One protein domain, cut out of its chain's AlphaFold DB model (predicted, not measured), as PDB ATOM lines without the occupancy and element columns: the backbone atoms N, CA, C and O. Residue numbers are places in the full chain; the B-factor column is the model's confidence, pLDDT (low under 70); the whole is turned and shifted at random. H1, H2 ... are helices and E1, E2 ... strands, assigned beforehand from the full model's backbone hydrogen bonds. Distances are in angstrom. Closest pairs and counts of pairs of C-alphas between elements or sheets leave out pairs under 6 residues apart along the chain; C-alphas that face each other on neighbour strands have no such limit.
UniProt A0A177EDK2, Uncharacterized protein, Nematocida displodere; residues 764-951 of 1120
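Overview. This is residues 764 to 951 of the 1120 residues of an uncharacterized protein of Nematocida displodere (UniProt A0A177EDK2). A strongly twisted sheet of five strands, E5 E6 E1 E7 E8, with the long helix H2 packed on it, makes one lobe; next to it along the longest axis is a second lobe of the parallel pair E4 and E9, the hairpin E2 and E3, and helix H1. The short H3 lies where the two lobes meet. The printed part has 188 residues with three named helices and nine named strands, in the order E1 E2 E3 H1 E4 E5 E6 H2 E7 E8 H3 E9; the five-stranded sheet is mixed, and so is the class, helices and strands. The whole is compact, with a radius of gyration of the C-alphas of 17.2 A and spans of 54 by 37 by 33 A.

Arrangement. Look past residues 764 to 780, which hold no named element, to E1, residues 781 to 785, an inner strand. Its antiparallel neighbour is E6, residues 858 to 864, with N 861 and O 784 within hydrogen-bond range at 2.8 A. E6 forms a hairpin with the edge strand E5, residues 852 to 855, where N 860 and O 853 are 2.8 A apart. E1's other neighbour is E7, residues 902 to 910, parallel at 58 degrees, with N 905 and O 783 at 2.8 A. E7 forms a hairpin with the other edge strand E8, residues 913 to 921, with N 917 and O 906 at 2.8 A. H2, residues 879 to 897, is on this sheet at a height of 8.8 A; its closest C-alphas to E5 are Glu 886 and Val 852, 6.2 A apart. E9, residues 941 to 948, is parallel to E4, residues 842 to 848, at 22 degrees, with N 844 and O 942 at 2.8 A. E4 is near E3, residues 815 to 820, which forms a hairpin with E2, residues 808 to 812; N 810 and O 817 are 2.8 A apart. H3, residues 931 to 935, only just touches H1, residues 825 to 836, with 3 pairs of C-alphas within 8 A, the closest Ala 934 and Glu 825, 6.1 A. In H1, H2 and H3 every O i to N i+4 pair is within hydrogen-bond range.

Along the chain. Find C-alpha 781 at (102.558, 81.694, 283.931), where E1 begins. From C-alpha 879 at (121.272, 78.656, 294.035), H2 runs 26.9 A. E7 and E8 measure 24.5 A and 24.4 A, and H1 16.2 A. E9 runs 20.8 A to C-alpha 948 at (118.291, 87.398, 297.279).

Size, cuts and confidence. The C-alphas farthest apart, Glu 770 and Gly 813, are 54.8 A apart. The printed part has no cut. Look for long links from E1 to E2 and from E6 to H2. Mean pLDDT of the printed part is 81.9; 39 residues are under 70, among them 764 to 775 and 870 to 876.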
ATOM      1  N   VAL A 764      91.659  89.231 290.816       39.19
ATOM      2  CA  VAL A 764      92.087  89.522 289.436       39.19
ATOM      3  C   VAL A 764      93.005  88.494 288.762       39.19
ATOM      4  O   VAL A 764      94.226  88.522 288.861       39.19
ATOM      5  N   SER A 765      92.390  87.637 287.943       50.34
ATOM      6  CA  SER A 765      93.075  86.741 287.008       50.34
ATOM      7  C   SER A 765      93.031  87.296 285.585       50.34
ATOM      8  O   SER A 765      91.945  87.573 285.070       50.34
ATOM      9  N   LEU A 766      94.177  87.364 284.900       53.72
ATOM     10  CA  LEU A 766      94.165  87.309 283.436       53.72
ATOM     11  C   LEU A 766      93.527  85.982 282.972       53.72
ATOM     12  O   LEU A 766      93.634  84.976 283.684       53.72
ATOM     13  N   PRO A 767      92.868  85.947 281.798       56.94
ATOM     14  CA  PRO A 767      92.424  84.693 281.203       56.94
ATOM     15  C   PRO A 767      93.615  83.748 281.015       56.94
ATOM     16  O   PRO A 767      94.728  84.177 280.700       56.94
ATOM     17  N   LEU A 768      93.377  82.459 281.245       60.94
ATOM     18  CA  LEU A 768      94.407  81.432 281.141       60.94
ATOM     19  C   LEU A 768      94.994  81.391 279.737       60.94
ATOM     20  O   LEU A 768      94.262  81.447 278.751       60.94
ATOM     21  N   ILE A 769      96.313  81.235 279.653       66.00
ATOM     22  CA  ILE A 769      96.977  81.050 278.366       66.00
ATOM     23  C   ILE A 769      96.752  79.608 277.920       66.00
ATOM     24  O   ILE A 769      97.118  78.670 278.633       66.00
ATOM     25  N   GLU A 770      96.175  79.422 276.734       62.78
ATOM     26  CA  GLU A 770      96.007  78.108 276.113       62.78
ATOM     27  C   GLU A 770      97.369  77.541 275.685       62.78
ATOM     28  O   GLU A 770      97.789  77.671 274.538       62.78
ATOM     29  N   ARG A 771      98.080  76.908 276.626       66.44
ATOM     30  CA  ARG A 771      99.338  76.198 276.367       66.44
ATOM     31  C   ARG A 771      99.303  74.757 276.889       66.44
ATOM     32  O   ARG A 771      98.640  74.492 277.899       66.44
ATOM     33  N   PRO A 772     100.015  73.808 276.249       57.81
ATOM     34  CA  PRO A 772     100.270  72.496 276.839       57.81
ATOM     35  C   PRO A 772     100.946  72.664 278.210       57.81
ATOM     36  O   PRO A 772     101.850  73.479 278.350       57.81
ATOM     37  N   TRP A 773     100.511  71.919 279.231       57.12
ATOM     38  CA  TRP A 773     101.075  72.038 280.581       57.12
ATOM     39  C   TRP A 773     102.545  71.577 280.616       57.12
ATOM     40  O   TRP A 773     102.810  70.377 280.497       57.12
ATOM     41  N   GLY A 774     103.473  72.527 280.796       65.12
ATOM     42  CA  GLY A 774     104.895  72.303 281.074       65.12
ATOM     43  C   GLY A 774     105.200  72.167 282.572       65.12
ATOM     44  O   GLY A 774     104.305  72.251 283.418       65.12
ATOM     45  N   ASN A 775     106.468  71.936 282.920       65.88
ATOM     46  CA  ASN A 775     106.897  71.813 284.323       65.88
ATOM     47  C   ASN A 775     106.992  73.171 285.041       65.88
ATOM     48  O   ASN A 775     106.811  73.249 286.257       65.88
ATOM     49  N   VAL A 776     107.309  74.225 284.291       76.50
ATOM     50  CA  VAL A 776     107.479  75.614 284.728       76.50
ATOM     51  C   VAL A 776     106.526  76.527 283.959       76.50
ATOM     52  O   VAL A 776     105.837  77.330 284.590       76.50
ATOM     53  N   LEU A 777     106.441  76.382 282.630       79.31
ATOM     54  CA  LEU A 777     105.485  77.117 281.799       79.31
ATOM     55  C   LEU A 777     104.112  76.440 281.849       79.31
ATOM     56  O   LEU A 777     103.826  75.460 281.165       79.31
ATOM     57  N   THR A 778     103.241  76.986 282.687       73.88
ATOM     58  CA  THR A 778     101.846  76.569 282.851       73.88
ATOM     59  C   THR A 778     100.890  77.618 282.263       73.88
ATOM     60  O   THR A 778     101.300  78.757 282.014       73.88
ATOM     61  N   PRO A 779      99.594  77.301 282.089       71.75
ATOM     62  CA  PRO A 779      98.572  78.283 281.710       71.75
ATOM     63  C   PRO A 779      98.478  79.521 282.617       71.75
ATOM     64  O   PRO A 779      97.965  80.547 282.179       71.75
ATOM     65  N   HIS A 780      98.991  79.437 283.852       71.31
ATOM     66  CA  HIS A 780      99.006  80.516 284.847       71.31
ATOM     67  C   HIS A 780     100.324  81.298 284.885       71.31
ATOM     68  O   HIS A 780     100.515  82.155 285.748       71.31
ATOM     69  N   THR A 781     101.263  81.007 283.985       78.25
ATOM     70  CA  THR A 781     102.558  81.694 283.931       78.25
ATOM     71  C   THR A 781     102.768  82.418 282.620       78.25
ATOM     72  O   THR A 781     102.311  81.977 281.566       78.25
ATOM     73  N   ILE A 782     103.527  83.505 282.696       85.12
ATOM     74  CA  ILE A 782     103.946  84.295 281.546       85.12
ATOM     75  C   ILE A 782     105.465  84.473 281.548       85.12
ATOM     76  O   ILE A 782     106.090  84.554 282.608       85.12
ATOM     77  N   LEU A 783     106.042  84.570 280.351       90.00
ATOM     78  CA  LEU A 783     107.404  85.047 280.138       90.00
ATOM     79  C   LEU A 783     107.334  86.528 279.796       90.00
ATOM     80  O   LEU A 783     106.785  86.887 278.756       90.00
ATOM     81  N   LYS A 784     107.857  87.375 280.678       89.31
ATOM     82  CA  LYS A 784     107.866  88.829 280.506       89.31
ATOM     83  C   LYS A 784     109.274  89.299 280.158       89.31
ATOM     84  O   LYS A 784     110.221  88.878 280.821       89.31
ATOM     85  N   ASN A 785     109.409  90.170 279.161       90.00
ATOM     86  CA  ASN A 785     110.665  90.834 278.833       90.00
ATOM     87  C   ASN A 785     111.196  91.542 280.081       90.00
ATOM     88  O   ASN A 785     110.471  92.274 280.758       90.00
ATOM     89  N   ASP A 786     112.446  91.259 280.418       87.00
ATOM     90  CA  ASP A 786     113.058  91.688 281.667       87.00
ATOM     91  C   ASP A 786     114.198  92.693 281.450       87.00
ATOM     92  O   ASP A 786     114.850  93.142 282.397       87.00
ATOM     93  N   PHE A 787     114.430  93.078 280.193       86.25
ATOM     94  CA  PHE A 787     115.321  94.167 279.834       86.25
ATOM     95  C   PHE A 787     114.531  95.473 279.712       86.25
ATOM     96  O   PHE A 787     113.813  95.693 278.742       86.25
ATOM     97  N   PHE A 788     114.711  96.383 280.679       74.25
ATOM     98  CA  PHE A 788     113.952  97.641 280.762       74.25
ATOM     99  C   PHE A 788     114.811  98.895 280.507       74.25
ATOM    100  O   PHE A 788     115.186  99.596 281.455       74.25
ATOM    101  N   PRO A 789     115.100  99.265 279.243       69.38
ATOM    102  CA  PRO A 789     115.762 100.528 278.917       69.38
ATOM    103  C   PRO A 789     115.059 101.778 279.451       69.38
ATOM    104  O   PRO A 789     115.720 102.759 279.785       69.38
ATOM    105  N   ALA A 790     113.727 101.753 279.537       64.81
ATOM    106  CA  ALA A 790     112.929 102.901 279.959       64.81
ATOM    107  C   ALA A 790     113.118 103.256 281.447       64.81
ATOM    108  O   ALA A 790     112.978 104.416 281.822       64.81
ATOM    109  N   LEU A 791     113.493 102.286 282.288       64.38
ATOM    110  CA  LEU A 791     113.701 102.470 283.732       64.38
ATOM    111  C   LEU A 791     115.166 102.799 284.090       64.38
ATOM    112  O   LEU A 791     115.576 102.688 285.250       64.38
ATOM    113  N   ARG A 792     115.969 103.200 283.095       70.88
ATOM    114  CA  ARG A 792     117.343 103.681 283.282       70.88
ATOM    115  C   ARG A 792     117.357 104.998 284.050       70.88
ATOM    116  O   ARG A 792     116.641 105.940 283.717       70.88
ATOM    117  N   VAL A 793     118.246 105.100 285.032       71.62
ATOM    118  CA  VAL A 793     118.507 106.362 285.729       71.62
ATOM    119  C   VAL A 793     119.516 107.169 284.914       71.62
ATOM    120  O   VAL A 793     120.698 106.840 284.874       71.62
ATOM    121  N   LYS A 794     119.055 108.246 284.275       65.12
ATOM    122  CA  LYS A 794     119.915 109.213 283.581       65.12
ATOM    123  C   LYS A 794     120.426 110.258 284.582       65.12
ATOM    124  O   LYS A 794     119.834 111.322 284.713       65.12
ATOM    125  N   LYS A 795     121.479 109.935 285.338       67.00
ATOM    126  CA  LYS A 795     122.240 110.926 286.127       67.00
ATOM    127  C   LYS A 795     123.532 111.278 285.397       67.00
ATOM    128  O   LYS A 795     124.136 110.408 284.771       67.00
ATOM    129  N   GLU A 796     123.958 112.533 285.506       59.28
ATOM    130  CA  GLU A 796     125.257 112.983 284.995       59.28
ATOM    131  C   GLU A 796     126.397 112.152 285.613       59.28
ATOM    132  O   GLU A 796     126.388 111.862 286.809       59.28
ATOM    133  N   GLY A 797     127.355 111.722 284.784       60.03
ATOM    134  CA  GLY A 797     128.520 110.934 285.207       60.03
ATOM    135  C   GLY A 797     128.352 109.407 285.204       60.03
ATOM    136  O   GLY A 797     129.345 108.697 285.344       60.03
ATOM    137  N   LEU A 798     127.144 108.866 284.994       65.81
ATOM    138  CA  LEU A 798     126.963 107.422 284.785       65.81
ATOM    139  C   LEU A 798     127.265 107.050 283.327       65.81
ATOM    140  O   LEU A 798     126.603 107.533 282.410       65.81
ATOM    141  N   ALA A 799     128.255 106.180 283.106       65.94
ATOM    142  CA  ALA A 799     128.565 105.674 281.771       65.94
ATOM    143  C   ALA A 799     127.455 104.728 281.279       65.94
ATOM    144  O   ALA A 799     127.097 103.783 281.980       65.94
ATOM    145  N   ASP A 800     126.945 104.950 280.064       67.38
ATOM    146  CA  ASP A 800     125.991 104.034 279.430       67.38
ATOM    147  C   ASP A 800     126.764 102.954 278.670       67.38
ATOM    148  O   ASP A 800     127.486 103.236 277.710       67.38
ATOM    149  N   LEU A 801     126.654 101.710 279.131       81.75
ATOM    150  CA  LEU A 801     127.214 100.557 278.443       81.75
ATOM    151  C   LEU A 801     126.078  99.851 277.706       81.75
ATOM    152  O   LEU A 801     125.111  99.398 278.320       81.75
ATOM    153  N   LYS A 802     126.184  99.748 276.377       82.81
ATOM    154  CA  LYS A 802     125.149  99.128 275.541       82.81
ATOM    155  C   LYS A 802     124.830  97.715 276.049       82.81
ATOM    156  O   LYS A 802     125.722  96.894 276.213       82.81
ATOM    157  N   GLY A 803     123.549  97.440 276.299       86.19
ATOM    158  CA  GLY A 803     123.091  96.154 276.849       86.19
ATOM    159  C   GLY A 803     123.202  96.012 278.375       86.19
ATOM    160  O   GLY A 803     122.667  95.053 278.918       86.19
ATOM    161  N   CYS A 804     123.804  96.976 279.079       88.69
ATOM    162  CA  CYS A 804     123.999  96.980 280.532       88.69
ATOM    163  C   CYS A 804     123.420  98.258 281.158       88.69
ATOM    164  O   CYS A 804     124.107  99.266 281.329       88.69
ATOM    165  N   CYS A 805     122.138  98.225 281.528       88.00
ATOM    166  CA  CYS A 805     121.482  99.377 282.151       88.00
ATOM    167  C   CYS A 805     122.039  99.656 283.565       88.00
ATOM    168  O   CYS A 805     122.412  98.731 284.289       88.00
ATOM    169  N   ASN A 806     122.015 100.924 283.997       88.75
ATOM    170  CA  ASN A 806     122.389 101.367 285.354       88.75
ATOM    171  C   ASN A 806     123.824 100.990 285.792       88.75
ATOM    172  O   ASN A 806     124.064 100.757 286.983       88.75
ATOM    173  N   PHE A 807     124.760 100.942 284.838       90.25
ATOM    174  CA  PHE A 807     126.181 100.694 285.081       90.25
ATOM    175  C   PHE A 807     126.816 101.768 285.974       90.25
ATOM    176  O   PHE A 807     126.644 102.965 285.751       90.25
ATOM    177  N   ARG A 808     127.575 101.324 286.980       91.19
ATOM    178  CA  ARG A 808     128.358 102.161 287.901       91.19
ATOM    179  C   ARG A 808     129.543 101.382 288.458       91.19
ATOM    180  O   ARG A 808     129.433 100.170 288.617       91.19
ATOM    181  N   SER A 809     130.620 102.079 288.809       91.06
ATOM    182  CA  SER A 809     131.828 101.494 289.403       91.06
ATOM    183  C   SER A 809     132.272 102.298 290.627       91.06
ATOM    184  O   SER A 809     132.172 103.525 290.623       91.06
ATOM    185  N   VAL A 810     132.724 101.604 291.670       93.56
ATOM    186  CA  VAL A 810     133.269 102.160 292.917       93.56
ATOM    187  C   VAL A 810     134.524 101.377 293.286       93.56
ATOM    188  O   VAL A 810     134.537 100.148 293.207       93.56
ATOM    189  N   VAL A 811     135.583 102.072 293.696       94.44
ATOM    190  CA  VAL A 811     136.861 101.452 294.070       94.44
ATOM    191  C   VAL A 811     136.989 101.400 295.591       94.44
ATOM    192  O   VAL A 811     136.940 102.433 296.252       94.44
ATOM    193  N   PHE A 812     137.190 100.201 296.138       92.88
ATOM    194  CA  PHE A 812     137.428  99.958 297.561       92.88
ATOM    195  C   PHE A 812     138.829  99.372 297.757       92.88
ATOM    196  O   PHE A 812     139.059  98.177 297.545       92.88
ATOM    197  N   GLY A 813     139.787 100.212 298.156       87.31
ATOM    198  CA  GLY A 813     141.199  99.824 298.192       87.31
ATOM    199  C   GLY A 813     141.695  99.458 296.791       87.31
ATOM    200  O   GLY A 813     141.622 100.271 295.878       87.31
ATOM    201  N   GLU A 814     142.163  98.225 296.609       88.12
ATOM    202  CA  GLU A 814     142.618  97.700 295.311       88.12
ATOM    203  C   GLU A 814     141.490  97.041 294.493       88.12
ATOM    204  O   GLU A 814     141.702  96.614 293.356       88.12
ATOM    205  N   ASN A 815     140.286  96.924 295.061       92.62
ATOM    206  CA  ASN A 815     139.159  96.233 294.441       92.62
ATOM    207  C   ASN A 815     138.269  97.219 293.681       92.62
ATOM    208  O   ASN A 815     137.906  98.267 294.208       92.62
ATOM    209  N   GLU A 816     137.834  96.851 292.480       94.19
ATOM    210  CA  GLU A 816     136.796  97.576 291.746       94.19
ATOM    211  C   GLU A 816     135.478  96.805 291.840       94.19
ATOM    212  O   GLU A 816     135.392  95.625 291.490       94.19
ATOM    213  N   THR A 817     134.458  97.485 292.353       95.88
ATOM    214  CA  THR A 817     133.116  96.962 292.587       95.88
ATOM    215  C   THR A 817     132.127  97.661 291.663       95.88
ATOM    216  O   THR A 817     131.955  98.877 291.709       95.88
ATOM    217  N   ILE A 818     131.443  96.882 290.834       95.12
ATOM    218  CA  ILE A 818     130.592  97.349 289.743       95.12
ATOM    219  C   ILE A 818     129.148  96.928 290.009       95.12
ATOM    220  O   ILE A 818     128.888  95.820 290.469       95.12
ATOM    221  N   GLY A 819     128.198  97.805 289.700       94.12
ATOM    222  CA  GLY A 819     126.767  97.520 289.779       94.12
ATOM    223  C   GLY A 819     126.077  97.717 288.436       94.12
ATOM    224  O   GLY A 819     126.269  98.753 287.804       94.12
ATOM    225  N   VAL A 820     125.238  96.764 288.025       93.38
ATOM    226  CA  VAL A 820     124.416  96.838 286.800       93.38
ATOM    227  C   VAL A 820     123.009  96.269 287.031       93.38
ATOM    228  O   VAL A 820     122.756  95.555 288.005       93.38
ATOM    229  N   ALA A 821     122.067  96.610 286.153       92.12
ATOM    230  CA  ALA A 821     120.780  95.920 286.026       92.12
ATOM    231  C   ALA A 821     120.926  94.607 285.237       92.12
ATOM    232  O   ALA A 821     122.040  94.238 284.863       92.12
ATOM    233  N   GLN A 822     119.816  93.908 284.976       93.12
ATOM    234  CA  GLN A 822     119.830  92.699 284.156       93.12
ATOM    235  C   GLN A 822     120.379  93.025 282.757       93.12
ATOM    236  O   GLN A 822     119.789  93.858 282.060       93.12
ATOM    237  N   PRO A 823     121.504  92.414 282.343       94.06
ATOM    238  CA  PRO A 823     122.083  92.682 281.041       94.06
ATOM    239  C   PRO A 823     121.480  91.773 279.970       94.06
ATOM    240  O   PRO A 823     121.017  90.661 280.248       94.06
ATOM    241  N   THR A 824     121.549  92.228 278.728       94.88
ATOM    242  CA  THR A 824     121.394  91.373 277.546       94.88
ATOM    243  C   THR A 824     122.662  90.560 277.309       94.88
ATOM    244  O   THR A 824     123.718  90.898 277.844       94.88
ATOM    245  N   GLU A 825     122.591  89.516 276.482       93.88
ATOM    246  CA  GLU A 825     123.755  88.666 276.200       93.88
ATOM    247  C   GLU A 825     124.950  89.480 275.669       93.88
ATOM    248  O   GLU A 825     126.056  89.398 276.197       93.88
ATOM    249  N   TRP A 826     124.720  90.360 274.693       91.00
ATOM    250  CA  TRP A 826     125.775  91.232 274.165       91.00
ATOM    251  C   TRP A 826     126.306  92.230 275.204       91.00
ATOM    252  O   TRP A 826     127.473  92.616 275.153       91.00
ATOM    253  N   GLY A 827     125.466  92.650 276.157       91.81
ATOM    254  CA  GLY A 827     125.868  93.530 277.250       91.81
ATOM    255  C   GLY A 827     126.863  92.857 278.193       91.81
ATOM    256  O   GLY A 827     127.808  93.507 278.643       91.81
ATOM    257  N   ILE A 828     126.687  91.553 278.440       93.44
ATOM    258  CA  ILE A 828     127.624  90.734 279.222       93.44
ATOM    259  C   ILE A 828     129.006  90.764 278.562       93.44
ATOM    260  O   ILE A 828     129.982  91.110 279.226       93.44
ATOM    261  N   VAL A 829     129.075  90.487 277.255       90.56
ATOM    262  CA  VAL A 829     130.327  90.509 276.473       90.56
ATOM    263  C   VAL A 829     130.975  91.893 276.517       90.56
ATOM    264  O   VAL A 829     132.138  92.025 276.890       90.56
ATOM    265  N   SER A 830     130.197  92.946 276.244       89.25
ATOM    266  CA  SER A 830     130.699  94.329 276.240       89.25
ATOM    267  C   SER A 830     131.267  94.757 277.601       89.25
ATOM    268  O   SER A 830     132.237  95.513 277.666       89.25
ATOM    269  N   LEU A 831     130.675  94.297 278.710       89.44
ATOM    270  CA  LEU A 831     131.197  94.578 280.052       89.44
ATOM    271  C   LEU A 831     132.472  93.783 280.324       89.44
ATOM    272  O   LEU A 831     133.429  94.339 280.864       89.44
ATOM    273  N   ALA A 832     132.491  92.508 279.931       88.56
ATOM    274  CA  ALA A 832     133.645  91.631 280.078       88.56
ATOM    275  C   ALA A 832     134.882  92.197 279.372       88.56
ATOM    276  O   ALA A 832     135.964  92.201 279.948       88.56
ATOM    277  N   GLU A 833     134.720  92.714 278.155       86.62
ATOM    278  CA  GLU A 833     135.794  93.349 277.388       86.62
ATOM    279  C   GLU A 833     136.252  94.656 278.042       86.62
ATOM    280  O   GLU A 833     137.447  94.879 278.228       86.62
ATOM    281  N   ARG A 834     135.305  95.502 278.467       85.75
ATOM    282  CA  ARG A 834     135.617  96.800 279.079       85.75
ATOM    283  C   ARG A 834     136.365  96.676 280.406       85.75
ATOM    284  O   ARG A 834     137.240  97.488 280.686       85.75
ATOM    285  N   VAL A 835     135.981  95.716 281.244       83.56
ATOM    286  CA  VAL A 835     136.500  95.568 282.618       83.56
ATOM    287  C   VAL A 835     137.628  94.536 282.686       83.56
ATOM    288  O   VAL A 835     138.544  94.667 283.497       83.56
ATOM    289  N   GLY A 836     137.566  93.506 281.842       73.12
ATOM    290  CA  GLY A 836     138.504  92.384 281.808       73.12
ATOM    291  C   GLY A 836     139.544  92.439 280.683       73.12
ATOM    292  O   GLY A 836     140.394  91.552 280.638       73.12
ATOM    293  N   GLY A 837     139.521  93.459 279.812       64.12
ATOM    294  CA  GLY A 837     140.371  93.605 278.613       64.12
ATOM    295  C   GLY A 837     141.894  93.601 278.825       64.12
ATOM    296  O   GLY A 837     142.646  93.609 277.859       64.12
ATOM    297  N   GLU A 838     142.368  93.521 280.070       63.72
ATOM    298  CA  GLU A 838     143.782  93.336 280.430       63.72
ATOM    299  C   GLU A 838     144.124  91.875 280.806       63.72
ATOM    300  O   GLU A 838     145.065  91.624 281.557       63.72
ATOM    301  N   GLY A 839     143.329  90.893 280.358       67.06
ATOM    302  CA  GLY A 839     143.492  89.474 280.722       67.06
ATOM    303  C   GLY A 839     143.054  89.145 282.156       67.06
ATOM    304  O   GLY A 839     143.394  88.093 282.699       67.06
ATOM    305  N   ARG A 840     142.304  90.051 282.796       77.94
ATOM    306  CA  ARG A 840     141.834  89.909 284.180       77.94
ATOM    307  C   ARG A 840     140.463  89.244 284.219       77.94
ATOM    308  O   ARG A 840     139.581  89.572 283.427       77.94
ATOM    309  N   ARG A 841     140.264  88.340 285.183       89.88
ATOM    310  CA  ARG A 841     138.966  87.688 285.403       89.88
ATOM    311  C   ARG A 841     137.976  88.630 286.085       89.88
ATOM    312  O   ARG A 841     138.314  89.298 287.061       89.88
ATOM    313  N   VAL A 842     136.743  88.632 285.593       93.19
ATOM    314  CA  VAL A 842     135.606  89.371 286.141       93.19
ATOM    315  C   VAL A 842     134.724  88.399 286.919       93.19
ATOM    316  O   VAL A 842     134.271  87.393 286.384       93.19
ATOM    317  N   HIS A 843     134.467  88.691 288.191       95.62
ATOM    318  CA  HIS A 843     133.635  87.854 289.053       95.62
ATOM    319  C   HIS A 843     132.229  88.453 289.135       95.62
ATOM    320  O   HIS A 843     132.036  89.509 289.739       95.62
ATOM    321  N   TRP A 844     131.252  87.798 288.504       96.69
ATOM    322  CA  TRP A 844     129.893  88.310 288.349       96.69
ATOM    323  C   TRP A 844     128.911  87.634 289.306       96.69
ATOM    324  O   TRP A 844     128.590  86.461 289.156       96.69
ATOM    325  N   PHE A 845     128.365  88.399 290.243       97.06
ATOM    326  CA  PHE A 845     127.366  87.998 291.225       97.06
ATOM    327  C   PHE A 845     125.960  88.412 290.769       97.06
ATOM    328  O   PHE A 845     125.558  89.574 290.874       97.06
ATOM    329  N   CYS A 846     125.185  87.447 290.279       95.50
ATOM    330  CA  CYS A 846     123.761  87.611 290.016       95.50
ATOM    331  C   CYS A 846     122.979  87.416 291.318       95.50
ATOM    332  O   CYS A 846     122.830  86.293 291.801       95.50
ATOM    333  N   LEU A 847     122.449  88.511 291.867       94.25
ATOM    334  CA  LEU A 847     121.749  88.538 293.154       94.25
ATOM    335  C   LEU A 847     120.257  88.171 293.051       94.25
ATOM    336  O   LEU A 847     119.451  88.493 293.928       94.25
ATOM    337  N   ARG A 848     119.847  87.587 291.922       89.75
ATOM    338  CA  ARG A 848     118.438  87.366 291.594       89.75
ATOM    339  C   ARG A 848     117.948  86.024 292.067       89.75
ATOM    340  O   ARG A 848     118.544  84.991 291.777       89.75
ATOM    341  N   GLN A 849     116.801  86.059 292.720       87.88
ATOM    342  CA  GLN A 849     116.055  84.867 293.071       87.88
ATOM    343  C   GLN A 849     115.088  84.444 291.960       87.88
ATOM    344  O   GLN A 849     114.746  83.271 291.856       87.88
ATOM    345  N   GLU A 850     114.643  85.387 291.129       86.94
ATOM    346  CA  GLU A 850     113.703  85.098 290.051       86.94
ATOM    347  C   GLU A 850     114.409  84.310 288.937       86.94
ATOM    348  O   GLU A 850     115.531  84.683 288.572       86.94
ATOM    349  N   PRO A 851     113.785  83.249 288.393       89.31
ATOM    350  CA  PRO A 851     114.336  82.522 287.261       89.31
ATOM    351  C   PRO A 851     114.227  83.367 285.986       89.31
ATOM    352  O   PRO A 851     113.190  83.983 285.718       89.31
ATOM    353  N   VAL A 852     115.302  83.375 285.201       93.12
ATOM    354  CA  VAL A 852     115.410  84.091 283.923       93.12
ATOM    355  C   VAL A 852     115.771  83.099 282.818       93.12
ATOM    356  O   VAL A 852     116.499  82.144 283.059       93.12
ATOM    357  N   VAL A 853     115.278  83.319 281.603       95.12
ATOM    358  CA  VAL A 853     115.711  82.620 280.383       95.12
ATOM    359  C   VAL A 853     116.109  83.658 279.344       95.12
ATOM    360  O   VAL A 853     115.482  84.709 279.249       95.12
ATOM    361  N   TYR A 854     117.164  83.389 278.590       95.88
ATOM    362  CA  TYR A 854     117.575  84.207 277.459       95.88
ATOM    363  C   TYR A 854     116.983  83.625 276.180       95.88
ATOM    364  O   TYR A 854     117.130  82.432 275.925       95.88
ATOM    365  N   LEU A 855     116.306  84.468 275.405       94.19
ATOM    366  CA  LEU A 855     115.701  84.137 274.119       94.19
ATOM    367  C   LEU A 855     116.245  85.134 273.097       94.19
ATOM    368  O   LEU A 855     116.011  86.334 273.247       94.19
ATOM    369  N   ASP A 856     117.007  84.654 272.114       91.94
ATOM    370  CA  ASP A 856     117.643  85.502 271.087       91.94
ATOM    371  C   ASP A 856     118.462  86.665 271.698       91.94
ATOM    372  O   ASP A 856     118.348  87.839 271.345       91.94
ATOM    373  N   GLY A 857     119.234  86.350 272.743       91.19
ATOM    374  CA  GLY A 857     120.073  87.308 273.470       91.19
ATOM    375  C   GLY A 857     119.341  88.261 274.433       91.19
ATOM    376  O   GLY A 857     120.008  88.994 275.177       91.19
ATOM    377  N   LEU A 858     118.004  88.240 274.489       93.25
ATOM    378  CA  LEU A 858     117.186  89.046 275.407       93.25
ATOM    379  C   LEU A 858     116.747  88.249 276.651       93.25
ATOM    380  O   LEU A 858     116.326  87.102 276.517       93.25
ATOM    381  N   PRO A 859     116.805  88.828 277.867       94.94
ATOM    382  CA  PRO A 859     116.370  88.157 279.090       94.94
ATOM    383  C   PRO A 859     114.851  88.261 279.312       94.94
ATOM    384  O   PRO A 859     114.275  89.347 279.255       94.94
ATOM    385  N   PHE A 860     114.223  87.143 279.675       93.31
ATOM    386  CA  PHE A 860     112.810  87.031 280.044       93.31
ATOM    387  C   PHE A 860     112.656  86.418 281.438       93.31
ATOM    388  O   PHE A 860     113.309  85.429 281.769       93.31
ATOM    389  N   VAL A 861     111.773  86.993 282.254       90.81
ATOM    390  CA  VAL A 861     111.488  86.561 283.629       90.81
ATOM    391  C   VAL A 861     110.126  85.880 283.725       90.81
ATOM    392  O   VAL A 861     109.154  86.302 283.095       90.81
ATOM    393  N   LEU A 862     110.044  84.849 284.565       87.19
ATOM    394  CA  LEU A 862     108.793  84.156 284.865       87.19
ATOM    395  C   LEU A 862     107.896  84.998 285.789       87.19
ATOM    396  O   LEU A 862     108.324  85.424 286.865       87.19
ATOM    397  N   ARG A 863     106.631  85.184 285.408       83.75
ATOM    398  CA  ARG A 863     105.575  85.796 286.240       83.75
ATOM    399  C   ARG A 863     104.328  84.925 286.250       83.75
ATOM    400  O   ARG A 863     104.212  84.001 285.447       83.75
ATOM    401  N   THR A 864     103.401  85.222 287.152       75.50
ATOM    402  CA  THR A 864     102.085  84.576 287.201       75.50
ATOM    403  C   THR A 864     100.992  85.501 286.673       75.50
ATOM    404  O   THR A 864     101.130  86.722 286.714       75.50
ATOM    405  N   THR A 865      99.914  84.925 286.142       71.12
ATOM    406  CA  THR A 865      98.795  85.653 285.516       71.12
ATOM    407  C   THR A 865      97.998  86.529 286.487       71.12
ATOM    408  O   THR A 865      97.291  87.427 286.041       71.12
ATOM    409  N   ASP A 866      98.098  86.270 287.791       63.56
ATOM    410  CA  ASP A 866      97.517  87.060 288.886       63.56
ATOM    411  C   ASP A 866      98.447  88.195 289.363       63.56
ATOM    412  O   ASP A 866      97.985  89.172 289.942       63.56
ATOM    413  N   MET A 867      99.760  88.107 289.114       67.25
ATOM    414  CA  MET A 867     100.753  89.075 289.603       67.25
ATOM    415  C   MET A 867     101.808  89.411 288.544       67.25
ATOM    416  O   MET A 867     103.011  89.210 288.718       67.25
ATOM    417  N   ILE A 868     101.358  89.969 287.423       71.31
ATOM    418  CA  ILE A 868     102.211  90.247 286.254       71.31
ATOM    419  C   ILE A 868     103.323  91.284 286.504       71.31
ATOM    420  O   ILE A 868     104.337  91.289 285.799       71.31
ATOM    421  N   TYR A 869     103.160  92.149 287.510       70.62
ATOM    422  CA  TYR A 869     104.146  93.173 287.880       70.62
ATOM    423  C   TYR A 869     104.972  92.800 289.118       70.62
ATOM    424  O   TYR A 869     106.047  93.367 289.322       70.62
ATOM    425  N   GLU A 870     104.553  91.803 289.904       65.88
ATOM    426  CA  GLU A 870     105.243  91.418 291.142       65.88
ATOM    427  C   GLU A 870     106.139  90.199 290.940       65.88
ATOM    428  O   GLU A 870     105.869  89.320 290.117       65.88
ATOM    429  N   ASN A 871     107.287  90.190 291.615       67.62
ATOM    430  CA  ASN A 871     108.221  89.075 291.521       67.62
ATOM    431  C   ASN A 871     107.619  87.859 292.241       67.62
ATOM    432  O   ASN A 871     106.988  87.993 293.289       67.62
ATOM    433  N   VAL A 872     107.826  86.653 291.705       63.22
ATOM    434  CA  VAL A 872     107.430  85.424 292.407       63.22
ATOM    435  C   VAL A 872     108.409  85.202 293.567       63.22
ATOM    436  O   VAL A 872     109.478  84.616 293.397       63.22
ATOM    437  N   ILE A 873     108.070  85.717 294.752       58.84
ATOM    438  CA  ILE A 873     108.921  85.628 295.945       58.84
ATOM    439  C   ILE A 873     108.654  84.308 296.680       58.84
ATOM    440  O   ILE A 873     107.583  84.088 297.248       58.84
ATOM    441  N   THR A 874     109.673  83.453 296.738       58.09
ATOM    442  CA  THR A 874     109.724  82.289 297.639       58.09
ATOM    443  C   THR A 874     110.933  82.440 298.562       58.09
ATOM    444  O   THR A 874     112.055  82.566 298.093       58.09
ATOM    445  N   GLU A 875     110.734  82.503 299.872       54.28
ATOM    446  CA  GLU A 875     111.850  82.715 300.807       54.28
ATOM    447  C   GLU A 875     112.652  81.417 300.984       54.28
ATOM    448  O   GLU A 875     112.097  80.323 300.866       54.28
ATOM    449  N   GLY A 876     113.956  81.536 301.250       59.34
ATOM    450  CA  GLY A 876     114.831  80.382 301.506       59.34
ATOM    451  C   GLY A 876     115.242  79.582 300.263       59.34
ATOM    452  O   GLY A 876     115.634  78.422 300.383       59.34
ATOM    453  N   ILE A 877     115.145  80.173 299.072       70.31
ATOM    454  CA  ILE A 877     115.592  79.547 297.824       70.31
ATOM    455  C   ILE A 877     117.123  79.400 297.792       70.31
ATOM    456  O   ILE A 877     117.849  80.352 298.071       70.31
ATOM    457  N   THR A 878     117.614  78.234 297.359       79.62
ATOM    458  CA  THR A 878     119.041  77.989 297.099       79.62
ATOM    459  C   THR A 878     119.422  78.298 295.650       79.62
ATOM    460  O   THR A 878     118.581  78.293 294.751       79.62
ATOM    461  N   LYS A 879     120.719  78.514 295.392       86.19
ATOM    462  CA  LYS A 879     121.272  78.656 294.035       86.19
ATOM    463  C   LYS A 879     120.828  77.523 293.102       86.19
ATOM    464  O   LYS A 879     120.317  77.775 292.016       86.19
ATOM    465  N   GLU A 880     121.024  76.284 293.547       84.81
ATOM    466  CA  GLU A 880     120.733  75.068 292.780       84.81
ATOM    467  C   GLU A 880     119.260  75.000 292.390       84.81
ATOM    468  O   GLU A 880     118.917  74.582 291.289       84.81
ATOM    469  N   TRP A 881     118.375  75.434 293.284       81.44
ATOM    470  CA  TRP A 881     116.951  75.470 293.004       81.44
ATOM    471  C   TRP A 881     116.620  76.413 291.845       81.44
ATOM    472  O   TRP A 881     115.864  76.031 290.951       81.44
ATOM    473  N   VAL A 882     117.207  77.617 291.833       85.94
ATOM    474  CA  VAL A 882     116.934  78.592 290.769       85.94
ATOM    475  C   VAL A 882     117.479  78.093 289.438       85.94
ATOM    476  O   VAL A 882     116.741  78.087 288.459       85.94
ATOM    477  N   GLU A 883     118.727  77.614 289.417       89.81
ATOM    478  CA  GLU A 883     119.353  77.084 288.196       89.81
ATOM    479  C   GLU A 883     118.548  75.899 287.628       89.81
ATOM    480  O   GLU A 883     118.267  75.863 286.433       89.81
ATOM    481  N   ASN A 884     118.061  74.990 288.480       85.19
ATOM    482  CA  ASN A 884     117.220  73.865 288.051       85.19
ATOM    483  C   ASN A 884     115.886  74.305 287.426       85.19
ATOM    484  O   ASN A 884     115.369  73.638 286.528       85.19
ATOM    485  N   ILE A 885     115.277  75.386 287.922       83.56
ATOM    486  CA  ILE A 885     114.042  75.917 287.331       83.56
ATOM    487  C   ILE A 885     114.331  76.607 286.010       83.56
ATOM    488  O   ILE A 885     113.540  76.461 285.086       83.56
ATOM    489  N   GLU A 886     115.453  77.310 285.889       91.44
ATOM    490  CA  GLU A 886     115.878  77.920 284.626       91.44
ATOM    491  C   GLU A 886     116.147  76.863 283.552       91.44
ATOM    492  O   GLU A 886     115.710  77.030 282.415       91.44
ATOM    493  N   GLU A 887     116.768  75.738 283.915       90.19
ATOM    494  CA  GLU A 887     116.955  74.594 283.016       90.19
ATOM    495  C   GLU A 887     115.618  73.994 282.562       90.19
ATOM    496  O   GLU A 887     115.400  73.780 281.368       90.19
ATOM    497  N   ARG A 888     114.675  73.768 283.486       84.69
ATOM    498  CA  ARG A 888     113.338  73.263 283.125       84.69
ATOM    499  C   ARG A 888     112.541  74.267 282.297       84.69
ATOM    500  O   ARG A 888     111.854  73.865 281.367       84.69
ATOM    501  N   MET A 889     112.652  75.553 282.613       88.88
ATOM    502  CA  MET A 889     112.023  76.635 281.860       88.88
ATOM    503  C   MET A 889     112.564  76.688 280.432       88.88
ATOM    504  O   MET A 889     111.780  76.804 279.500       88.88
ATOM    505  N   LYS A 890     113.880  76.517 280.244       92.19
ATOM    506  CA  LYS A 890     114.501  76.369 278.920       92.19
ATOM    507  C   LYS A 890     113.912  75.183 278.148       92.19
ATOM    508  O   LYS A 890     113.571  75.350 276.982       92.19
ATOM    509  N   LEU A 891     113.766  74.014 278.776       88.94
ATOM    510  CA  LEU A 891     113.168  72.838 278.125       88.94
ATOM    511  C   LEU A 891     111.709  73.076 277.720       88.94
ATOM    512  O   LEU A 891     111.334  72.771 276.592       88.94
ATOM    513  N   ASP A 892     110.909  73.678 278.601       86.56
ATOM    514  CA  ASP A 892     109.524  74.030 278.286       86.56
ATOM    515  C   ASP A 892     109.449  75.058 277.137       86.56
ATOM    516  O   ASP A 892     108.590  74.936 276.263       86.56
ATOM    517  N   CYS A 893     110.368  76.036 277.080       89.62
ATOM    518  CA  CYS A 893     110.470  76.974 275.957       89.62
ATOM    519  C   CYS A 893     110.771  76.258 274.631       89.62
ATOM    520  O   CYS A 893     110.199  76.619 273.605       89.62
ATOM    521  N   ILE A 894     111.656  75.254 274.641       88.44
ATOM    522  CA  ILE A 894     112.003  74.454 273.454       88.44
ATOM    523  C   ILE A 894     110.778  73.663 272.967       88.44
ATOM    524  O   ILE A 894     110.470  73.678 271.773       88.44
ATOM    525  N   ASP A 895     110.050  73.027 273.889       83.00
ATOM    526  CA  ASP A 895     108.839  72.255 273.587       83.00
ATOM    527  C   ASP A 895     107.707  73.142 273.023       83.00
ATOM    528  O   ASP A 895     107.049  72.777 272.038       83.00
ATOM    529  N   GLU A 896     107.478  74.319 273.622       83.62
ATOM    530  CA  GLU A 896     106.474  75.293 273.164       83.62
ATOM    531  C   GLU A 896     106.860  75.888 271.799       83.62
ATOM    532  O   GLU A 896     106.023  75.947 270.894       83.62
ATOM    533  N   CYS A 897     108.140  76.225 271.594       83.31
ATOM    534  CA  CYS A 897     108.645  76.729 270.314       83.31
ATOM    535  C   CYS A 897     108.412  75.728 269.168       83.31
ATOM    536  O   CYS A 897     108.016  76.127 268.073       83.31
ATOM    537  N   GLY A 898     108.574  74.425 269.426       74.94
ATOM    538  CA  GLY A 898     108.295  73.362 268.453       74.94
ATOM    539  C   GLY A 898     106.808  73.160 268.113       74.94
ATOM    540  O   GLY A 898     106.498  72.440 267.165       74.94
ATOM    541  N   SER A 899     105.885  73.779 268.861       68.50
ATOM    542  CA  SER A 899     104.432  73.561 268.762       68.50
ATOM    543  C   SER A 899     103.644  74.718 268.121       68.50
ATOM    544  O   SER A 899     102.415  74.661 268.111       68.50
ATOM    545  N   GLY A 900     104.311  75.743 267.573       65.00
ATOM    546  CA  GLY A 900     103.644  76.863 266.882       65.00
ATOM    547  C   GLY A 900     104.100  78.273 267.279       65.00
ATOM    548  O   GLY A 900     103.473  79.237 266.847       65.00
ATOM    549  N   GLY A 901     105.180  78.399 268.058       74.31
ATOM    550  CA  GLY A 901     105.758  79.677 268.500       74.31
ATOM    551  C   GLY A 901     105.617  79.900 270.008       74.31
ATOM    552  O   GLY A 901     104.605  79.549 270.609       74.31
ATOM    553  N   LEU A 902     106.650  80.475 270.624       85.19
ATOM    554  CA  LEU A 902     106.730  80.730 272.063       85.19
ATOM    555  C   LEU A 902     106.003  82.031 272.417       85.19
ATOM    556  O   LEU A 902     106.269  83.073 271.820       85.19
ATOM    557  N   THR A 903     105.110  82.004 273.407       86.81
ATOM    558  CA  THR A 903     104.371  83.210 273.812       86.81
ATOM    559  C   THR A 903     105.147  84.023 274.847       86.81
ATOM    560  O   THR A 903     105.270  83.613 276.009       86.81
ATOM    561  N   VAL A 904     105.595  85.219 274.461       89.12
ATOM    562  CA  VAL A 904     106.249  86.188 275.351       89.12
ATOM    563  C   VAL A 904     105.413  87.451 275.520       89.12
ATOM    564  O   VAL A 904     104.478  87.716 274.764       89.12
ATOM    565  N   HIS A 905     105.740  88.220 276.551       89.00
ATOM    566  CA  HIS A 905     105.030  89.433 276.914       89.00
ATOM    567  C   HIS A 905     106.012  90.585 277.078       89.00
ATOM    568  O   HIS A 905     107.088  90.396 277.644       89.00
ATOM    569  N   ASP A 906     105.627  91.776 276.641       85.00
ATOM    570  CA  ASP A 906     106.413  92.993 276.823       85.00
ATOM    571  C   ASP A 906     105.583  94.076 277.512       85.00
ATOM    572  O   ASP A 906     104.352  94.069 277.469       85.00
ATOM    573  N   GLU A 907     106.250  94.998 278.194       81.25
ATOM    574  CA  GLU A 907     105.612  96.110 278.890       81.25
ATOM    575  C   GLU A 907     105.821  97.397 278.098       81.25
ATOM    576  O   GLU A 907     106.907  97.978 278.079       81.25
ATOM    577  N   VAL A 908     104.753  97.858 277.451       77.94
ATOM    578  CA  VAL A 908     104.747  99.101 276.682       77.94
ATOM    579  C   VAL A 908     104.058 100.182 277.506       77.94
ATOM    580  O   VAL A 908     102.969  99.978 278.038       77.94
ATOM    581  N   PHE A 909     104.686 101.350 277.622       72.38
ATOM    582  CA  PHE A 909     104.093 102.497 278.307       72.38
ATOM    583  C   PHE A 909     103.250 103.311 277.319       72.38
ATOM    584  O   PHE A 909     103.789 104.062 276.509       72.38
ATOM    585  N   GLU A 910     101.927 103.189 277.410       72.94
ATOM    586  CA  GLU A 910     100.969 104.074 276.737       72.94
ATOM    587  C   GLU A 910     100.439 105.069 277.786       72.94
ATOM    588  O   GLU A 910      99.967 104.658 278.843       72.94
ATOM    589  N   ASN A 911     100.534 106.385 277.549       72.69
ATOM    590  CA  ASN A 911     100.024 107.436 278.456       72.69
ATOM    591  C   ASN A 911     100.492 107.337 279.931       72.69
ATOM    592  O   ASN A 911      99.701 107.556 280.846       72.69
ATOM    593  N   ASN A 912     101.764 107.002 280.185       67.38
ATOM    594  CA  ASN A 912     102.316 106.728 281.531       67.38
ATOM    595  C   ASN A 912     101.665 105.549 282.280       67.38
ATOM    596  O   ASN A 912     101.963 105.336 283.456       67.38
ATOM    597  N   THR A 913     100.832 104.752 281.611       62.97
ATOM    598  CA  THR A 913     100.294 103.504 282.153       62.97
ATOM    599  C   THR A 913     101.003 102.308 281.522       62.97
ATOM    600  O   THR A 913     101.107 102.238 280.294       62.97
ATOM    601  N   PRO A 914     101.532 101.373 282.330       68.19
ATOM    602  CA  PRO A 914     102.152 100.173 281.800       68.19
ATOM    603  C   PRO A 914     101.078  99.246 281.238       68.19
ATOM    604  O   PRO A 914     100.155  98.846 281.945       68.19
ATOM    605  N   LYS A 915     101.211  98.873 279.969       76.88
ATOM    606  CA  LYS A 915     100.317  97.939 279.290       76.88
ATOM    607  C   LYS A 915     101.114  96.724 278.848       76.88
ATOM    608  O   LYS A 915     102.127  96.848 278.162       76.88
ATOM    609  N   LEU A 916     100.656  95.547 279.261       79.38
ATOM    610  CA  LEU A 916     101.269  94.290 278.860       79.38
ATOM    611  C   LEU A 916     100.783  93.918 277.455       79.38
ATOM    612  O   LEU A 916      99.578  93.810 277.222       79.38
ATOM    613  N   THR A 917     101.707  93.729 276.523       82.25
ATOM    614  CA  THR A 917     101.431  93.200 275.184       82.25
ATOM    615  C   THR A 917     101.866  91.741 275.121       82.25
ATOM    616  O   THR A 917     102.822  91.347 275.785       82.25
ATOM    617  N   GLN A 918     101.151  90.924 274.349       85.56
ATOM    618  CA  GLN A 918     101.471  89.516 274.114       85.56
ATOM    619  C   GLN A 918     101.920  89.351 272.664       85.56
ATOM    620  O   GLN A 918     101.260  89.862 271.756       85.56
ATOM    621  N   GLN A 919     103.024  88.638 272.440       83.50
ATOM    622  CA  GLN A 919     103.553  88.372 271.104       83.50
ATOM    623  C   GLN A 919     104.066  86.927 270.999       83.50
ATOM    624  O   GLN A 919     104.838  86.492 271.856       83.50
ATOM    625  N   PRO A 920     103.660  86.166 269.966       83.56
ATOM    626  CA  PRO A 920     104.309  84.907 269.640       83.56
ATOM    627  C   PRO A 920     105.657  85.188 268.967       83.56
ATOM    628  O   PRO A 920     105.733  85.983 268.028       83.56
ATOM    629  N   ILE A 921     106.715  84.525 269.425       86.19
ATOM    630  CA  ILE A 921     108.052  84.609 268.832       86.19
ATOM    631  C   ILE A 921     108.528  83.233 268.370       86.19
ATOM    632  O   ILE A 921     108.188  82.203 268.954       86.19
ATOM    633  N   SER A 922     109.338  83.219 267.313       84.44
ATOM    634  CA  SER A 922     110.051  82.032 266.843       84.44
ATOM    635  C   SER A 922     111.539  82.266 267.055       84.44
ATOM    636  O   SER A 922     112.085  83.227 266.520       84.44
ATOM    637  N   VAL A 923     112.180  81.403 267.837       86.25
ATOM    638  CA  VAL A 923     113.596  81.521 268.213       86.25
ATOM    639  C   VAL A 923     114.296  80.217 267.849       86.25
ATOM    640  O   VAL A 923     113.705  79.143 267.971       86.25
ATOM    641  N   ASN A 924     115.548  80.278 267.392       87.50
ATOM    642  CA  ASN A 924     116.311  79.052 267.178       87.50
ATOM    643  C   ASN A 924     116.570  78.368 268.522       87.50
ATOM    644  O   ASN A 924     116.920  79.018 269.503       87.50
ATOM    645  N   ILE A 925     116.487  77.038 268.559       87.94
ATOM    646  CA  ILE A 925     116.712  76.252 269.785       87.94
ATOM    647  C   ILE A 925     118.092  76.545 270.411       87.94
ATOM    648  O   ILE A 925     118.223  76.532 271.632       87.94
ATOM    649  N   ALA A 926     119.105  76.851 269.590       88.69
ATOM    650  CA  ALA A 926     120.456  77.202 270.042       88.69
ATOM    651  C   ALA A 926     120.535  78.543 270.803       88.69
ATOM    652  O   ALA A 926     121.446  78.724 271.610       88.69
ATOM    653  N   ASP A 927     119.569  79.440 270.589       90.88
ATOM    654  CA  ASP A 927     119.515  80.784 271.177       90.88
ATOM    655  C   ASP A 927     118.578  80.855 272.401       90.88
ATOM    656  O   ASP A 927     118.300  81.937 272.924       90.88
ATOM    657  N   ILE A 928     118.097  79.698 272.878       94.38
ATOM    658  CA  ILE A 928     117.373  79.548 274.145       94.38
ATOM    659  C   ILE A 928     118.383  79.126 275.215       94.38
ATOM    660  O   ILE A 928     118.809  77.969 275.272       94.38
ATOM    661  N   LEU A 929     118.775  80.064 276.075       95.94
ATOM    662  CA  LEU A 929     119.869  79.881 277.031       95.94
ATOM    663  C   LEU A 929     119.422  80.121 278.471       95.94
ATOM    664  O   LEU A 929     118.625  81.008 278.773       95.94
ATOM    665  N   THR A 930     119.990  79.356 279.393       95.81
ATOM    666  CA  THR A 930     119.949  79.685 280.820       95.81
ATOM    667  C   THR A 930     120.897  80.858 281.110       95.81
ATOM    668  O   THR A 930     121.845  81.095 280.354       95.81
ATOM    669  N   PRO A 931     120.726  81.585 282.227       94.94
ATOM    670  CA  PRO A 931     121.667  82.622 282.627       94.94
ATOM    671  C   PRO A 931     123.079  82.068 282.785       94.94
ATOM    672  O   PRO A 931     124.025  82.679 282.307       94.94
ATOM    673  N   LYS A 932     123.231  80.882 283.379       94.56
ATOM    674  CA  LYS A 932     124.536  80.235 283.517       94.56
ATOM    675  C   LYS A 932     125.243  80.105 282.167       94.56
ATOM    676  O   LYS A 932     126.368  80.565 282.059       94.56
ATOM    677  N   GLU A 933     124.563  79.583 281.145       95.19
ATOM    678  CA  GLU A 933     125.108  79.467 279.785       95.19
ATOM    679  C   GLU A 933     125.450  80.837 279.177       95.19
ATOM    680  O   GLU A 933     126.542  81.008 278.639       95.19
ATOM    681  N   ALA A 934     124.557  81.826 279.299       94.31
ATOM    682  CA  ALA A 934     124.767  83.166 278.745       94.31
ATOM    683  C   ALA A 934     125.957  83.901 279.394       94.31
ATOM    684  O   ALA A 934     126.753  84.532 278.701       94.31
ATOM    685  N   PHE A 935     126.111  83.803 280.719       93.50
ATOM    686  CA  PHE A 935     127.183  84.470 281.466       93.50
ATOM    687  C   PHE A 935     128.542  83.776 281.345       93.50
ATOM    688  O   PHE A 935     129.560  84.432 281.551       93.50
ATOM    689  N   THR A 936     128.579  82.484 281.006       89.69
ATOM    690  CA  THR A 936     129.833  81.744 280.783       89.69
ATOM    691  C   THR A 936     130.311  81.764 279.332       89.69
ATOM    692  O   THR A 936     131.357  81.190 279.049       89.69
ATOM    693  N   LYS A 937     129.573  82.401 278.406       87.56
ATOM    694  CA  LYS A 937     130.023  82.579 277.013       87.56
ATOM    695  C   LYS A 937     131.386  83.300 276.932       87.56
ATOM    696  O   LYS A 937     132.236  82.830 276.181       87.56
ATOM    697  N   PRO A 938     131.645  84.390 277.686       87.50
ATOM    698  CA  PRO A 938     132.978  84.990 277.759       87.50
ATOM    699  C   PRO A 938     133.897  84.217 278.718       87.50
ATOM    700  O   PRO A 938     133.581  84.070 279.898       87.50
ATOM    701  N   GLU A 939     135.074  83.792 278.248       84.88
ATOM    702  CA  GLU A 939     136.029  82.991 279.043       84.88
ATOM    703  C   GLU A 939     136.578  83.716 280.283       84.88
ATOM    704  O   GLU A 939     137.011  83.091 281.253       84.88
ATOM    705  N   ASN A 940     136.562  85.051 280.277       89.06
ATOM    706  CA  ASN A 940     137.072  85.871 281.372       89.06
ATOM    707  C   ASN A 940     136.032  86.162 282.469       89.06
ATOM    708  O   ASN A 940     136.370  86.859 283.430       89.06
ATOM    709  N   ILE A 941     134.802  85.639 282.378       93.00
ATOM    710  CA  ILE A 941     133.778  85.775 283.425       93.00
ATOM    711  C   ILE A 941     133.704  84.519 284.294       93.00
ATOM    712  O   ILE A 941     133.555  83.398 283.818       93.00
ATOM    713  N   VAL A 942     133.705  84.727 285.610       94.75
ATOM    714  CA  VAL A 942     133.317  83.717 286.597       94.75
ATOM    715  C   VAL A 942     131.941  84.081 287.149       94.75
ATOM    716  O   VAL A 942     131.790  85.095 287.830       94.75
ATOM    717  N   TYR A 943     130.936  83.260 286.843       95.38
ATOM    718  CA  TYR A 943     129.542  83.500 287.215       95.38
ATOM    719  C   TYR A 943     129.177  82.892 288.580       95.38
ATOM    720  O   TYR A 943     129.376  81.700 288.825       95.38
ATOM    721  N   TYR A 944     128.575  83.708 289.446       95.69
ATOM    722  CA  TYR A 944     128.037  83.335 290.751       95.69
ATOM    723  C   TYR A 944     126.553  83.698 290.819       95.69
ATOM    724  O   TYR A 944     126.172  84.853 290.621       95.69
ATOM    725  N   ARG A 945     125.702  82.725 291.145       93.88
ATOM    726  CA  ARG A 945     124.268  82.930 291.372       93.88
ATOM    727  C   ARG A 945     123.989  82.901 292.872       93.88
ATOM    728  O   ARG A 945     124.151  81.858 293.487       93.88
ATOM    729  N   VAL A 946     123.572  84.039 293.428       93.19
ATOM    730  CA  VAL A 946     123.354  84.243 294.869       93.19
ATOM    731  C   VAL A 946     121.937  84.794 295.078       93.19
ATOM    732  O   VAL A 946     121.728  86.004 295.018       93.19
ATOM    733  N   PRO A 947     120.913  83.942 295.233       89.44
ATOM    734  CA  PRO A 947     119.523  84.386 295.217       89.44
ATOM    735  C   PRO A 947     119.166  85.227 296.453       89.44
ATOM    736  O   PRO A 947     119.164  84.735 297.576       89.44
ATOM    737  N   ILE A 948     118.813  86.500 296.239       87.94
ATOM    738  CA  ILE A 948     118.291  87.398 297.279       87.94
ATOM    739  C   ILE A 948     116.853  87.780 296.924       87.94
ATOM    740  O   ILE A 948     116.583  88.233 295.802       87.94
ATOM    741  N   SER A 949     115.940  87.622 297.887       80.56
ATOM    742  CA  SER A 949     114.535  88.014 297.752       80.56
ATOM    743  C   SER A 949     114.403  89.512 297.475       80.56
ATOM    744  O   SER A 949     115.147  90.345 298.007       80.56
ATOM    745  N   ASP A 950     113.462  89.872 296.605       73.50
ATOM    746  CA  ASP A 950     113.285  91.271 296.246       73.50
ATOM    747  C   ASP A 950     112.738  92.089 297.417       73.50
ATOM    748  O   ASP A 950     111.975  91.588 298.234       73.50
ATOM    749  N   GLU A 951     113.205  93.333 297.528       70.62
ATOM    750  CA  GLU A 951     112.940  94.266 298.647       70.62
ATOM    751  C   GLU A 951     113.222  93.786 300.091       70.62
ATOM    752  O   GLU A 951     113.353  94.624 300.977       70.62
TER     753      GLU A 951